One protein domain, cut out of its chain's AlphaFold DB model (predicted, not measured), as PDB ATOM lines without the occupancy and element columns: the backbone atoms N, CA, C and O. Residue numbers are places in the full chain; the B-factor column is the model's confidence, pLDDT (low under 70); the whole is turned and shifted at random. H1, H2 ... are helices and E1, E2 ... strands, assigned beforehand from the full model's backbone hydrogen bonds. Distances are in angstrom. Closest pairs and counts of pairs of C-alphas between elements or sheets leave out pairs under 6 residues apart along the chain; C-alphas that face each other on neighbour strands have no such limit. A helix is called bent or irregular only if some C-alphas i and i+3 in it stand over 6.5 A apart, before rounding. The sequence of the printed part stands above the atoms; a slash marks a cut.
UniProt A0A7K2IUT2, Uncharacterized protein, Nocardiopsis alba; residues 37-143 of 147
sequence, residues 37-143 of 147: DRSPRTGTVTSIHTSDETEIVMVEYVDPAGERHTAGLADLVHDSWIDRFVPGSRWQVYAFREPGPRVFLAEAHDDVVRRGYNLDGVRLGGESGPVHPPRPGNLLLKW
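AT A GLANCE: This is residues 37 to 143 of the 147 residues of an uncharacterized protein of Nocardiopsis alba (UniProt A0A7K2IUT2). The domain is a small closed barrel of five strands, E1, E2, E3, E6 and E5, in which the long, bent E1 pairs with E2 along one part and with E5 along another. E3 runs on past the barrel into the short E4, which pairs with E7 as a small second sheet of two strands, and a long tail without named elements, residues 119 to 143, comes back to pair briefly with E7. The printed part has 107 residues with one named helix and seven named strands, in the order E1, E2, E3, E4, H1, E5, E6, E7; the barrel is mixed, the sheet of E4 and E7 antiparallel, and the class is mostly strand. The whole is compact and rounded, with a radius of gyration of the C-alphas of 12.6 A and spans of 38 by 29 by 25 A.

IN THESE COORDINATES: E1, residues 37 to 51, begins at C-alpha 37 at (38.991, -8.492, 20.350) and measures 26.7 A from first to last C-alpha; it is the longest strand by residues and bends by 102 degrees at residue 40. E2, residues 54 to 62, measures 25.7 A. E3, residues 68 to 73, measures 15.7 A and runs on into E4, residues 75 to 77, across a break of 1 residue, at 63 degrees. H1, residues 79 to 82, is a helix of four residues. E5, residues 90 to 96, begins at C-alpha 90 at (52.010, 4.112, 24.725) and measures 18.8 A. E6, residues 102 to 105, measures 10.2 A. E7, residues 113 to 118, measures 14.9 A and ends at C-alpha 118 at (34.994, 8.163, 14.658).

HOW THE PARTS SIT: Round the closed barrel run E1, E2, E3, E6, E5 and back to E1. E1, E2 and E3 form a meander, each strand the antiparallel neighbour of the one before. In the hairpin of E1 and E2, N 44 and O 60 are within hydrogen-bond range at 2.8 A, as are N 51 and O 54 at 2.9 A. In the hairpin of E2 and E3, N 59 and O 71 are 2.8 A apart. The pairing of E3 is staggered: residues 68 to 72 pair with E2, and residues 72 to 73 pair with the parallel E6, where N 103 and O 72 are 3.0 A apart. E6 and E5 form an antiparallel hairpin, with N 94 and O 104 at 2.8 A. E5 and E1 are antiparallel and close the ring, with N 43 and O 91 at 2.8 A. E5 lies beside residues 37 to 44 of E1, on the other side of it from E2, which lies beside residues 43 to 51. In the second sheet, N 115 of E7 and O 76 of E4 are 2.8 A apart. The closest C-alphas of E4 and E6 are those of Asp 75 and Phe 104, 6.2 A apart. E1 and E7 are apart, and so are E5 and E7. H1 is only just on the barrel, with 5 pairs of C-alphas within 10 A, and is too short for any O i to N i+4 pair; its one O i to N i+3 pair is not within range.

THE WHOLE: The two C-alphas farthest apart are those of Ala 65 and Pro 133, at 38.0 A. The printed part has no cut, and no link between named elements is long. In the stretch of residues 119 to 143, residues 128 to 129 pair with residues 117 to 118 of E7 and residues 135 to 136 with residues 113 to 114 of E7, both antiparallel. The mean pLDDT of the printed part is 92.0, and residues 130 to 132 are under 70.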
ATOM      1  N   ASP A  37      38.074  -7.774  19.471       95.38
ATOM      2  CA  ASP A  37      38.991  -8.492  20.350       95.38
ATOM      3  C   ASP A  37      39.364  -7.594  21.538       95.38
ATOM      4  O   ASP A  37      40.114  -6.622  21.413       95.38
ATOM      5  N   ARG A  38      38.825  -7.933  22.713       93.56
ATOM      6  CA  ARG A  38      39.063  -7.216  23.976       93.56
ATOM      7  C   ARG A  38      40.357  -7.636  24.683       93.56
ATOM      8  O   ARG A  38      40.541  -7.318  25.854       93.56
ATOM      9  N   SER A  39      41.256  -8.348  24.009       95.00
ATOM     10  CA  SER A  39      42.606  -8.598  24.519       95.00
ATOM     11  C   SER A  39      43.419  -7.294  24.456       95.00
ATOM     12  O   SER A  39      43.623  -6.778  23.355       95.00
ATOM     13  N   PRO A  40      43.893  -6.728  25.586       95.94
ATOM     14  CA  PRO A  40      44.622  -5.463  25.570       95.94
ATOM     15  C   PRO A  40      45.921  -5.565  24.765       95.94
ATOM     16  O   PRO A  40      46.758  -6.431  25.026       95.94
ATOM     17  N   ARG A  41      46.124  -4.639  23.824       96.81
ATOM     18  CA  ARG A  41      47.358  -4.513  23.035       96.81
ATOM     19  C   ARG A  41      48.039  -3.192  23.348       96.81
ATOM     20  O   ARG A  41      47.372  -2.200  23.628       96.81
ATOM     21  N   THR A  42      49.367  -3.158  23.286       98.00
ATOM     22  CA  THR A  42      50.096  -1.886  23.388       98.00
ATOM     23  C   THR A  42      50.070  -1.191  22.030       98.00
ATOM     24  O   THR A  42      50.675  -1.681  21.079       98.00
ATOM     25  N   GLY A  43      49.377  -0.058  21.953       98.00
ATOM     26  CA  GLY A  43      49.421   0.874  20.833       98.00
ATOM     27  C   GLY A  43      50.429   1.988  21.105       98.00
ATOM     28  O   GLY A  43      50.424   2.580  22.184       98.00
ATOM     29  N   THR A  44      51.297   2.277  20.143       98.62
ATOM     30  CA  THR A  44      52.216   3.419  20.186       98.62
ATOM     31  C   THR A  44      51.665   4.517  19.296       98.62
ATOM     32  O   THR A  44      51.430   4.274  18.117       98.62
ATOM     33  N   VAL A  45      51.464   5.718  19.834       98.56
ATOM     34  CA  VAL A  45      51.020   6.856  19.022       98.56
ATOM     35  C   VAL A  45      52.090   7.174  17.985       98.56
ATOM     36  O   VAL A  45      53.262   7.322  18.327       98.56
ATOM     37  N   THR A  46      51.699   7.280  16.721       98.31
ATOM     38  CA  THR A  46      52.612   7.604  15.616       98.31
ATOM     39  C   THR A  46      52.441   9.041  15.151       98.31
ATOM     40  O   THR A  46      53.429   9.726  14.889       98.31
ATOM     41  N   SER A  47      51.202   9.520  15.091       97.19
ATOM     42  CA  SER A  47      50.866  10.886  14.699       97.19
ATOM     43  C   SER A  47      49.450  11.256  15.134       97.19
ATOM     44  O   SER A  47      48.681  10.414  15.596       97.19
ATOM     45  N   ILE A  48      49.098  12.527  14.963       95.81
ATOM     46  CA  ILE A  48      47.723  13.018  15.049       95.81
ATOM     47  C   ILE A  48      47.390  13.600  13.674       95.81
ATOM     48  O   ILE A  48      48.148  14.418  13.155       95.81
ATOM     49  N   HIS A  49      46.289  13.155  13.071       92.25
ATOM     50  CA  HIS A  49      45.779  13.714  11.819       92.25
ATOM     51  C   HIS A  49      44.571  14.590  12.101       92.25
ATOM     52  O   HIS A  49      43.651  14.165  12.793       92.25
ATOM     53  N   THR A  50      44.537  15.780  11.516       86.62
ATOM     54  CA  THR A  50      43.350  16.634  11.536       86.62
ATOM     55  C   THR A  50      42.557  16.406  10.252       86.62
ATOM     56  O   THR A  50      43.070  16.646   9.162       86.62
ATOM     57  N   SER A  51      41.314  15.944  10.377       79.50
ATOM     58  CA  SER A  51      40.353  15.807   9.275       79.50
ATOM     59  C   SER A  51      39.080  16.539   9.661       79.50
ATOM     60  O   SER A  51      38.537  16.254  10.724       79.50
ATOM     61  N   ASP A  52      38.619  17.476   8.832       77.19
ATOM     62  CA  ASP A  52      37.392  18.255   9.070       77.19
ATOM     63  C   ASP A  52      37.306  18.810  10.508       77.19
ATOM     64  O   ASP A  52      36.344  18.572  11.234       77.19
ATOM     65  N   GLU A  53      38.378  19.485  10.951       76.94
ATOM     66  CA  GLU A  53      38.522  20.070  12.304       76.94
ATOM     67  C   GLU A  53      38.543  19.047  13.461       76.94
ATOM     68  O   GLU A  53      38.592  19.409  14.639       76.94
ATOM     69  N   THR A  54      38.578  17.753  13.145       82.69
ATOM     70  CA  THR A  54      38.651  16.665  14.118       82.69
ATOM     71  C   THR A  54      40.040  16.044  14.139       82.69
ATOM     72  O   THR A  54      40.540  15.549  13.131       82.69
ATOM     73  N   GLU A  55      40.661  16.033  15.315       90.69
ATOM     74  CA  GLU A  55      41.928  15.348  15.555       90.69
ATOM     75  C   GLU A  55      41.709  13.848  15.781       90.69
ATOM     76  O   GLU A  55      40.935  13.428  16.644       90.69
ATOM     77  N   ILE A  56      42.415  13.042  14.995       93.62
ATOM     78  CA  ILE A  56      42.419  11.585  15.040       93.62
ATOM     79  C   ILE A  56      43.826  11.145  15.428       93.62
ATOM     80  O   ILE A  56      44.782  11.304  14.665       93.62
ATOM     81  N   VAL A  57      43.948  10.559  16.614       96.94
ATOM     82  CA  VAL A  57      45.200   9.960  17.077       96.94
ATOM     83  C   VAL A  57      45.440   8.668  16.303       96.94
ATOM     84  O   VAL A  57      44.605   7.767  16.336       96.94
ATOM     85  N   MET A  58      46.581   8.556  15.638       98.00
ATOM     86  CA  MET A  58      47.011   7.323  14.987       98.00
ATOM     87  C   MET A  58      47.907   6.525  15.909       98.00
ATOM     88  O   MET A  58      48.804   7.071  16.556       98.00
ATOM     89  N   VAL A  59      47.690   5.218  15.928       98.25
ATOM     90  CA  VAL A  59      48.471   4.277  16.716       98.25
ATOM     91  C   VAL A  59      48.968   3.134  15.849       98.25
ATOM     92  O   VAL A  59      48.262   2.632  14.975       98.25
ATOM     93  N   GLU A  60      50.188   2.702  16.127       98.44
ATOM     94  CA  GLU A  60      50.743   1.445  15.650       98.44
ATOM     95  C   GLU A  60      50.607   0.388  16.749       98.44
ATOM     96  O   GLU A  60      50.953   0.647  17.904       98.44
ATOM     97  N   TYR A  61      50.127  -0.806  16.413       98.12
ATOM     98  CA  TYR A  61      50.053  -1.935  17.339       98.12
ATOM     99  C   TYR A  61      50.480  -3.232  16.652       98.12
ATOM    100  O   TYR A  61      50.538  -3.319  15.426       98.12
ATOM    101  N   VAL A  62      50.770  -4.248  17.462       97.06
ATOM    102  CA  VAL A  62      51.077  -5.603  16.995       97.06
ATOM    103  C   VAL A  62      49.927  -6.527  17.379       97.06
ATOM    104  O   VAL A  62      49.419  -6.451  18.502       97.06
ATOM    105  N   ASP A  63      49.464  -7.344  16.439       94.50
ATOM    106  CA  ASP A  63      48.407  -8.324  16.682       94.50
ATOM    107  C   ASP A  63      48.949  -9.638  17.295       94.50
ATOM    108  O   ASP A  63      50.162  -9.802  17.449       94.50
ATOM    109  N   PRO A  64      48.080 -10.594  17.677       91.38
ATOM    110  CA  PRO A  64      48.520 -11.873  18.232       91.38
ATOM    111  C   PRO A  64      49.353 -12.737  17.273       91.38
ATOM    112  O   PRO A  64      50.064 -13.624  17.740       91.38
ATOM    113  N   ALA A  65      49.271 -12.501  15.959       93.31
ATOM    114  CA  ALA A  65      50.095 -13.178  14.961       93.31
ATOM    115  C   ALA A  65      51.490 -12.537  14.817       93.31
ATOM    116  O   ALA A  65      52.362 -13.114  14.169       93.31
ATOM    117  N   GLY A  66      51.728 -11.387  15.456       94.94
ATOM    118  CA  GLY A  66      52.981 -10.642  15.368       94.94
ATOM    119  C   GLY A  66      53.020  -9.628  14.224       94.94
ATOM    120  O   GLY A  66      54.060  -9.005  14.013       94.94
ATOM    121  N   GLU A  67      51.910  -9.431  13.510       96.69
ATOM    122  CA  GLU A  67      51.808  -8.473  12.411       96.69
ATOM    123  C   GLU A  67      51.580  -7.058  12.944       96.69
ATOM    124  O   GLU A  67      50.874  -6.833  13.934       96.69
ATOM    125  N   ARG A  68      52.196  -6.084  12.274       97.25
ATOM    126  CA  ARG A  68      52.142  -4.672  12.650       97.25
ATOM    127  C   ARG A  68      51.058  -3.954  11.859       97.25
ATOM    128  O   ARG A  68      51.049  -3.989  10.634       97.25
ATOM    129  N   HIS A  69      50.219  -3.213  12.570       97.69
ATOM    130  CA  HIS A  69      49.077  -2.493  12.011       97.69
ATOM    131  C   HIS A  69      49.105  -1.028  12.425       97.69
ATOM    132  O   HIS A  69      49.552  -0.701  13.523       97.69
ATOM    133  N   THR A  70      48.592  -0.150  11.564       97.56
ATOM    134  CA  THR A  70      48.342   1.262  11.883       97.56
ATOM    135  C   THR A  70      46.850   1.535  11.804       97.56
ATOM    136  O   THR A  70      46.219   1.212  10.801       97.56
ATOM    137  N   ALA A  71      46.295   2.149  12.843       97.75
ATOM    138  CA  ALA A  71      44.878   2.477  12.924       97.75
ATOM    139  C   ALA A  71      44.665   3.798  13.670       97.75
ATOM    140  O   ALA A  71      45.493   4.206  14.482       97.75
ATOM    141  N   GLY A  72      43.548   4.469  13.403       97.19
ATOM    142  CA  GLY A  72      43.122   5.629  14.182       97.19
ATOM    143  C   GLY A  72      42.380   5.208  15.448       97.19
ATOM    144  O   GLY A  72      41.658   4.210  15.442       97.19
ATOM    145  N   LEU A  73      42.493   5.982  16.523       96.25
ATOM    146  CA  LEU A  73      41.583   5.845  17.653       96.25
ATOM    147  C   LEU A  73      40.158   6.172  17.193       96.25
ATOM    148  O   LEU A  73      39.906   7.214  16.585       96.25
ATOM    149  N   ALA A  74      39.231   5.269  17.497       95.06
ATOM    150  CA  ALA A  74      37.802   5.501  17.351       95.06
ATOM    151  C   ALA A  74      37.294   6.507  18.388       95.06
ATOM    152  O   ALA A  74      36.289   7.177  18.173       95.06
ATOM    153  N   ASP A  75      37.990   6.611  19.517       93.81
ATOM    154  CA  ASP A  75      37.741   7.579  20.572       93.81
ATOM    155  C   ASP A  75      38.180   8.980  20.132       93.81
ATOM    156  O   ASP A  75      39.376   9.250  20.002       93.81
ATOM    157  N   LEU A  76      37.227   9.901  19.965       92.94
ATOM    158  CA  LEU A  76      37.575  11.311  19.796       92.94
ATOM    159  C   LEU A  76      38.004  11.872  21.149       92.94
ATOM    160  O   LEU A  76      37.173  12.111  22.028       92.94
ATOM    161  N   VAL A  77      39.309  12.056  21.327       93.25
ATOM    162  CA  VAL A  77      39.900  12.602  22.552       93.25
ATOM    163  C   VAL A  77      39.534  14.082  22.680       93.25
ATOM    164  O   VAL A  77      39.511  14.817  21.696       93.25
ATOM    165  N   HIS A  78      39.188  14.513  23.892       92.62
ATOM    166  CA  HIS A  78      38.919  15.920  24.174       92.62
ATOM    167  C   HIS A  78      40.217  16.733  24.239       92.62
ATOM    168  O   HIS A  78      41.237  16.244  24.722       92.62
ATOM    169  N   ASP A  79      40.146  18.004  23.859       90.75
ATOM    170  CA  ASP A  79      41.274  18.938  23.760       90.75
ATOM    171  C   ASP A  79      42.072  19.040  25.072       90.75
ATOM    172  O   ASP A  79      43.284  19.188  25.075       90.75
ATOM    173  N   SER A  80      41.421  18.857  26.226       93.00
ATOM    174  CA  SER A  80      42.107  18.857  27.530       93.00
ATOM    175  C   SER A  80      42.995  17.626  27.795       93.00
ATOM    176  O   SER A  80      43.648  17.559  28.837       93.00
ATOM    177  N   TRP A  81      42.960  16.618  26.921       95.00
ATOM    178  CA  TRP A  81      43.745  15.381  27.005       95.00
ATOM    179  C   TRP A  81      44.618  15.132  25.778       95.00
ATOM    180  O   TRP A  81      45.554  14.340  25.892       95.00
ATOM    181  N   ILE A  82      44.335  15.771  24.638       93.56
ATOM    182  CA  ILE A  82      45.008  15.474  23.367       93.56
ATOM    183  C   ILE A  82      46.532  15.634  23.461       93.56
ATOM    184  O   ILE A  82      47.261  14.782  22.964       93.56
ATOM    185  N   ASP A  83      47.014  16.610  24.237       94.88
ATOM    186  CA  ASP A  83      48.444  16.858  24.481       94.88
ATOM    187  C   ASP A  83      49.189  15.678  25.131       94.88
ATOM    188  O   ASP A  83      50.418  15.638  25.134       94.88
ATOM    189  N   ARG A  84      48.475  14.700  25.705       96.75
ATOM    190  CA  ARG A  84      49.079  13.480  26.269       96.75
ATOM    191  C   ARG A  84      49.342  12.411  25.206       96.75
ATOM    192  O   ARG A  84      50.165  11.524  25.429       96.75
ATOM    193  N   PHE A  85      48.672  12.491  24.058       96.94
ATOM    194  CA  PHE A  85      48.813  11.566  22.934       96.94
ATOM    195  C   PHE A  85      49.935  12.021  21.996       96.94
ATOM    196  O   PHE A  85      49.736  12.249  20.808       96.94
ATOM    197  N   VAL A  86      51.147  12.153  22.531       96.88
ATOM    198  CA  VAL A  86      52.327  12.525  21.737       96.88
ATOM    199  C   VAL A  86      52.903  11.317  20.992       96.88
ATOM    200  O   VAL A  86      52.833  10.201  21.521       96.88
ATOM    201  N   PRO A  87      53.524  11.497  19.809       97.94
ATOM    202  CA  PRO A  87      54.241  10.424  19.129       97.94
ATOM    203  C   PRO A  87      55.232   9.701  20.054       97.94
ATOM    204  O   PRO A  87      55.993  10.328  20.790       97.94
ATOM    205  N   GLY A  88      55.201   8.370  20.042       97.81
ATOM    206  CA  GLY A  88      55.984   7.504  20.925       97.81
ATOM    207  C   GLY A  88      55.331   7.195  22.279       97.81
ATOM    208  O   GLY A  88      55.770   6.257  22.951       97.81
ATOM    209  N   SER A  89      54.275   7.916  22.682       98.25
ATOM    210  CA  SER A  89      53.489   7.554  23.870       98.25
ATOM    211  C   SER A  89      52.772   6.217  23.665       98.25
ATOM    212  O   SER A  89      52.431   5.842  22.541       98.25
ATOM    213  N   ARG A  90      52.568   5.469  24.755       98.19
ATOM    214  CA  ARG A  90      52.010   4.112  24.725       98.19
ATOM    215  C   ARG A  90      50.682   4.048  25.459       98.19
ATOM    216  O   ARG A  90      50.583   4.509  26.591       98.19
ATOM    217  N   TRP A  91      49.711   3.404  24.829       98.12
ATOM    218  CA  TRP A  91      48.343   3.260  25.320       98.12
ATOM    219  C   TRP A  91      47.875   1.819  25.142       98.12
ATOM    220  O   TRP A  91      48.395   1.086  24.304       98.12
ATOM    221  N   GLN A  92      46.898   1.397  25.943       98.00
ATOM    222  CA  GLN A  92      46.274   0.089  25.756       98.00
ATOM    223  C   GLN A  92      45.071   0.245  24.839       98.00
ATOM    224  O   GLN A  92      44.213   1.094  25.087       98.00
ATOM    225  N   VAL A  93      45.022  -0.573  23.794       97.88
ATOM    226  CA  VAL A  93      43.972  -0.531  22.779       97.88
ATOM    227  C   VAL A  93      43.331  -1.898  22.576       97.88
ATOM    228  O   VAL A  93      43.979  -2.933  22.750       97.88
ATOM    229  N   TYR A  94      42.063  -1.882  22.184       97.38
ATOM    230  CA  TYR A  94      41.325  -3.023  21.653       97.38
ATOM    231  C   TYR A  94      41.157  -2.854  20.149       97.38
ATOM    232  O   TYR A  94      40.814  -1.771  19.671       97.38
ATOM    233  N   ALA A  95      41.392  -3.928  19.408       96.94
ATOM    234  CA  ALA A  95      41.250  -3.955  17.961       96.94
ATOM    235  C   ALA A  95      40.088  -4.862  17.570       96.94
ATOM    236  O   ALA A  95      39.677  -5.739  18.330       96.94
ATOM    237  N   PHE A  96      39.564  -4.671  16.367       95.94
ATOM    238  CA  PHE A  96      38.674  -5.656  15.768       95.94
ATOM    239  C   PHE A  96      39.420  -6.978  15.525       95.94
ATOM    240  O   PHE A  96      40.650  -6.999  15.408       95.94
ATOM    241  N   ARG A  97      38.682  -8.093  15.482       94.50
ATOM    242  CA  ARG A  97      39.254  -9.415  15.175       94.50
ATOM    243  C   ARG A  97      39.878  -9.436  13.786       94.50
ATOM    244  O   ARG A  97      40.978  -9.950  13.623       94.50
ATOM    245  N   GLU A  98      39.190  -8.841  12.820       92.50
ATOM    246  CA  GLU A  98      39.762  -8.512  11.519       92.50
ATOM    247  C   GLU A  98      40.382  -7.110  11.599       92.50
ATOM    248  O   GLU A  98      39.682  -6.170  11.988       92.50
ATOM    249  N   PRO A  99      41.684  -6.936  11.289       91.19
ATOM    250  CA  PRO A  99      42.323  -5.628  11.328       91.19
ATOM    251  C   PRO A  99      41.577  -4.611  10.463       91.19
ATOM    252  O   PRO A  99      41.265  -4.866   9.301       91.19
ATOM    253  N   GLY A 100      41.310  -3.443  11.039       92.75
ATOM    254  CA  GLY A 100      40.539  -2.385  10.398       92.75
ATOM    255  C   GLY A 100      41.145  -1.005  10.640       92.75
ATOM    256  O   GLY A 100      42.151  -0.873  11.339       92.75
ATOM    257  N   PRO A 101      40.521   0.054  10.100       95.31
ATOM    258  CA  PRO A 101      41.066   1.409  10.174       95.31
ATOM    259  C   PRO A 101      40.992   2.024  11.576       95.31
ATOM    260  O   PRO A 101      41.570   3.089  11.808       95.31
ATOM    261  N   ARG A 102      40.264   1.390  12.506       96.31
ATOM    262  CA  ARG A 102      39.972   1.925  13.836       96.31
ATOM    263  C   ARG A 102      40.298   0.933  14.944       96.31
ATOM    264  O   ARG A 102      40.088  -0.269  14.801       96.31
ATOM    265  N   VAL A 103      40.743   1.473  16.072       97.12
ATOM    266  CA  VAL A 103      40.904   0.763  17.347       97.12
ATOM    267  C   VAL A 103      40.331   1.601  18.484       97.12
ATOM    268  O   VAL A 103      40.156   2.807  18.347       97.12
ATOM    269  N   PHE A 104      40.047   0.978  19.617       96.88
ATOM    270  CA  PHE A 104      39.449   1.634  20.777       96.88
ATOM    271  C   PHE A 104      40.464   1.725  21.903       96.88
ATOM    272  O   PHE A 104      41.232   0.789  22.112       96.88
ATOM    273  N   LEU A 105      40.433   2.798  22.685       96.69
ATOM    274  CA  LEU A 105      41.103   2.807  23.979       96.69
ATOM    275  C   LEU A 105      40.477   1.748  24.891       96.69
ATOM    276  O   LEU A 105      39.252   1.683  25.027       96.69
ATOM    277  N   ALA A 106      41.334   0.939  25.511       96.19
ATOM    278  CA  ALA A 106      40.931  -0.076  26.472       96.19
ATOM    279  C   ALA A 106      40.355   0.553  27.752       96.19
ATOM    280  O   ALA A 106      40.641   1.706  28.078       96.19
ATOM    281  N   GLU A 107      39.607  -0.242  28.520       94.19
ATOM    282  CA  GLU A 107      38.953   0.176  29.777       94.19
ATOM    283  C   GLU A 107      39.952   0.672  30.837       94.19
ATOM    284  O   GLU A 107      39.599   1.460  31.710       94.19
ATOM    285  N   ALA A 108      41.227   0.281  30.730       95.25
ATOM    286  CA  ALA A 108      42.311   0.822  31.551       95.25
ATOM    287  C   ALA A 108      42.470   2.354  31.433       95.25
ATOM    288  O   ALA A 108      43.065   2.964  32.316       95.25
ATOM    289  N   HIS A 109      41.931   2.957  30.365       95.19
ATOM    290  CA  HIS A 109      41.970   4.393  30.059       95.19
ATOM    291  C   HIS A 109      40.568   5.020  30.093       95.19
ATOM    292  O   HIS A 109      40.234   5.917  29.309       95.19
ATOM    293  N   ASP A 110      39.686   4.516  30.959       93.00
ATOM    294  CA  ASP A 110      38.357   5.094  31.176       93.00
ATOM    295  C   ASP A 110      38.405   6.464  31.876       93.00
ATOM    296  O   ASP A 110      37.403   7.169  31.912       93.00
ATOM    297  N   ASP A 111      39.559   6.903  32.368       94.25
ATOM    298  CA  ASP A 111      39.802   8.258  32.867       94.25
ATOM    299  C   ASP A 111      39.932   9.310  31.748       94.25
ATOM    300  O   ASP A 111      39.620  10.484  31.969       94.25
ATOM    301  N   VAL A 112      40.336   8.902  30.538       94.75
ATOM    302  CA  VAL A 112      40.491   9.799  29.381       94.75
ATOM    303  C   VAL A 112      39.160  10.466  29.036       94.75
ATOM    304  O   VAL A 112      38.142   9.806  28.805       94.75
ATOM    305  N   VAL A 113      39.161  11.796  28.950       93.50
ATOM    306  CA  VAL A 113      37.963  12.543  28.562       93.50
ATOM    307  C   VAL A 113      37.799  12.496  27.048       93.50
ATOM    308  O   VAL A 113      38.704  12.852  26.290       93.50
ATOM    309  N   ARG A 114      36.618  12.059  26.614       91.44
ATOM    310  CA  ARG A 114      36.262  11.868  25.208       91.44
ATOM    311  C   ARG A 114      35.138  12.811  24.824       91.44
ATOM    312  O   ARG A 114      34.257  13.094  25.637       91.44
ATOM    313  N   ARG A 115      35.159  13.250  23.574       90.38
ATOM    314  CA  ARG A 115      34.190  14.166  22.976       90.38
ATOM    315  C   ARG A 115      33.415  13.526  21.831       90.38
ATOM    316  O   ARG A 115      32.897  14.259  21.022       90.38
ATOM    317  N   GLY A 116      33.349  12.202  21.697       91.44
ATOM    318  CA  GLY A 116      32.594  11.549  20.616       91.44
ATOM    319  C   GLY A 116      33.309  10.331  20.047       91.44
ATOM    320  O   GLY A 116      34.157   9.741  20.722       91.44
ATOM    321  N   TYR A 117      32.962   9.961  18.812       91.69
ATOM    322  CA  TYR A 117      33.555   8.813  18.133       91.69
ATOM    323  C   TYR A 117      33.741   9.002  16.626       91.69
ATOM    324  O   TYR A 117      32.977   9.713  15.973       91.69
ATOM    325  N   ASN A 118      34.727   8.288  16.083       92.75
ATOM    326  CA  ASN A 118      34.994   8.163  14.658       92.75
ATOM    327  C   ASN A 118      35.160   6.680  14.275       92.75
ATOM    328  O   ASN A 118      36.146   6.034  14.615       92.75
ATOM    329  N   LEU A 119      34.179   6.147  13.554       93.12
ATOM    330  CA  LEU A 119      34.142   4.788  13.011       93.12
ATOM    331  C   LEU A 119      34.243   4.790  11.477       93.12
ATOM    332  O   LEU A 119      33.858   3.819  10.825       93.12
ATOM    333  N   ASP A 120      34.768   5.867  10.889       91.69
ATOM    334  CA  ASP A 120      34.915   5.995   9.445       91.69
ATOM    335  C   ASP A 120      35.755   4.837   8.891       91.69
ATOM    336  O   ASP A 120      36.853   4.551   9.388       91.69
ATOM    337  N   GLY A 121      35.186   4.156   7.895       90.81
ATOM    338  CA  GLY A 121      35.771   2.987   7.245       90.81
ATOM    339  C   GLY A 121      35.559   1.660   7.979       90.81
ATOM    340  O   GLY A 121      36.026   0.640   7.484       90.81
ATOM    341  N   VAL A 122      34.863   1.633   9.125       92.50
ATOM    342  CA  VAL A 122      34.555   0.376   9.838       92.50
ATOM    343  C   VAL A 122      33.411  -0.373   9.156       92.50
ATOM    344  O   VAL A 122      33.557  -1.542   8.819       92.50
ATOM    345  N   ARG A 123      32.273   0.295   8.930       90.25
ATOM    346  CA  ARG A 123      31.138  -0.256   8.159       90.25
ATOM    347  C   ARG A 123      30.805   0.602   6.950       90.25
ATOM    348  O   ARG A 123      30.483   0.090   5.883       90.25
ATOM    349  N   LEU A 124      30.860   1.916   7.144       86.38
ATOM    350  CA  LEU A 124      30.558   2.935   6.149       86.38
ATOM    351  C   LEU A 124      31.605   4.049   6.225       86.38
ATOM    352  O   LEU A 124      32.147   4.346   7.292       86.38
ATOM    353  N   GLY A 125      31.862   4.692   5.089       87.81
ATOM    354  CA  GLY A 125      32.611   5.945   5.070       87.81
ATOM    355  C   GLY A 125      31.833   7.058   5.782       87.81
ATOM    356  O   GLY A 125      30.610   7.135   5.667       87.81
ATOM    357  N   GLY A 126      32.539   7.905   6.526       86.31
ATOM    358  CA  GLY A 126      32.003   9.029   7.290       86.31
ATOM    359  C   GLY A 126      31.270   8.649   8.579       86.31
ATOM    360  O   GLY A 126      30.698   9.529   9.223       86.31
ATOM    361  N   GLU A 127      31.260   7.367   8.970       88.50
ATOM    362  CA  GLU A 127      30.566   6.925  10.180       88.50
ATOM    363  C   GLU A 127      31.192   7.565  11.426       88.50
ATOM    364  O   GLU A 127      32.230   7.159  11.932       88.50
ATOM    365  N   SER A 128      30.538   8.589  11.944       88.31
ATOM    366  CA  SER A 128      30.949   9.341  13.122       88.31
ATOM    367  C   SER A 128      29.691   9.777  13.854       88.31
ATOM    368  O   SER A 128      28.583   9.711  13.311       88.31
ATOM    369  N   GLY A 129      29.817  10.167  15.115       80.56
ATOM    370  CA  GLY A 129      28.641  10.575  15.863       80.56
ATOM    371  C   GLY A 129      28.925  11.574  16.950       80.56
ATOM    372  O   GLY A 129      30.070  11.977  17.162       80.56
ATOM    373  N   PRO A 130      27.830  12.042  17.567       69.19
ATOM    374  CA  PRO A 130      27.760  13.374  18.109       69.19
ATOM    375  C   PRO A 130      28.813  13.582  19.175       69.19
ATOM    376  O   PRO A 130      29.113  12.693  19.982       69.19
ATOM    377  N   VAL A 131      29.309  14.812  19.193       63.34
ATOM    378  CA  VAL A 131      30.145  15.285  20.271       63.34
ATOM    379  C   VAL A 131      29.308  15.329  21.542       63.34
ATOM    380  O   VAL A 131      28.551  16.266  21.783       63.34
ATOM    381  N   HIS A 132      29.352  14.250  22.324       68.06
ATOM    382  CA  HIS A 132      28.743  14.234  23.646       68.06
ATOM    383  C   HIS A 132      29.441  15.273  24.531       68.06
ATOM    384  O   HIS A 132      30.628  15.544  24.316       68.06
ATOM    385  N   PRO A 133      28.752  15.816  25.556       79.81
ATOM    386  CA  PRO A 133      29.424  16.564  26.604       79.81
ATOM    387  C   PRO A 133      30.664  15.785  27.061       79.81
ATOM    388  O   PRO A 133      30.528  14.589  27.364       79.81
ATOM    389  N   PRO A 134      31.851  16.417  27.059       84.50
ATOM    390  CA  PRO A 134      33.094  15.728  27.347       84.50
ATOM    391  C   PRO A 134      33.008  14.978  28.671       84.50
ATOM    392  O   PRO A 134      32.633  15.547  29.699       84.50
ATOM    393  N   ARG A 135      33.324  13.684  28.648       85.44
ATOM    394  CA  ARG A 135      33.227  12.830  29.836       85.44
ATOM    395  C   ARG A 135      34.238  11.683  29.805       85.44
ATOM    396  O   ARG A 135      34.641  11.271  28.714       85.44
ATOM    397  N   PRO A 136      34.612  11.139  30.972       88.06
ATOM    398  CA  PRO A 136      35.390   9.910  31.048       88.06
ATOM    399  C   PRO A 136      34.622   8.683  30.520       88.06
ATOM    400  O   PRO A 136      33.380   8.651  30.475       88.06
ATOM    401  N   GLY A 137      35.388   7.657  30.165       80.06
ATOM    402  CA  GLY A 137      34.935   6.316  29.814       80.06
ATOM    403  C   GLY A 137      34.570   6.127  28.346       80.06
ATOM    404  O   GLY A 137      34.023   7.028  27.703       80.06
ATOM    405  N   ASN A 138      34.814   4.926  27.820       78.44
ATOM    406  CA  ASN A 138      34.452   4.587  26.445       78.44
ATOM    407  C   ASN A 138      33.018   4.032  26.348       78.44
ATOM    408  O   ASN A 138      32.737   2.882  26.688       78.44
ATOM    409  N   LEU A 139      32.079   4.844  25.848       77.50
ATOM    410  CA  LEU A 139      30.707   4.385  25.596       77.50
ATOM    411  C   LEU A 139      30.605   3.332  24.494       77.50
ATOM    412  O   LEU A 139      29.684   2.517  24.534       77.50
ATOM    413  N   LEU A 140      31.515   3.355  23.522       84.00
ATOM    414  CA  LEU A 140      31.467   2.462  22.367       84.00
ATOM    415  C   LEU A 140      31.726   1.018  22.782       84.00
ATOM    416  O   LEU A 140      31.155   0.107  22.199       84.00
ATOM    417  N   LEU A 141      32.492   0.788  23.852       84.31
ATOM    418  CA  LEU A 141      32.704  -0.563  24.381       84.31
ATOM    419  C   LEU A 141      31.415  -1.217  24.905       84.31
ATOM    420  O   LEU A 141      31.363  -2.444  25.020       84.31
ATOM    421  N   LYS A 142      30.370  -0.418  25.175       84.81
ATOM    422  CA  LYS A 142      29.029  -0.876  25.573       84.81
ATOM    423  C   LYS A 142      28.111  -1.164  24.382       84.81
ATOM    424  O   LYS A 142      26.983  -1.608  24.590       84.81
ATOM    425  N   TRP A 143      28.542  -0.868  23.157       86.00
ATOM    426  CA  TRP A 143      27.754  -1.137  21.957       86.00
ATOM    427  C   TRP A 143      27.734  -2.626  21.616       86.00
ATOM    428  O   TRP A 143      28.515  -3.427  22.134       86.00
TER     429      TRP A 143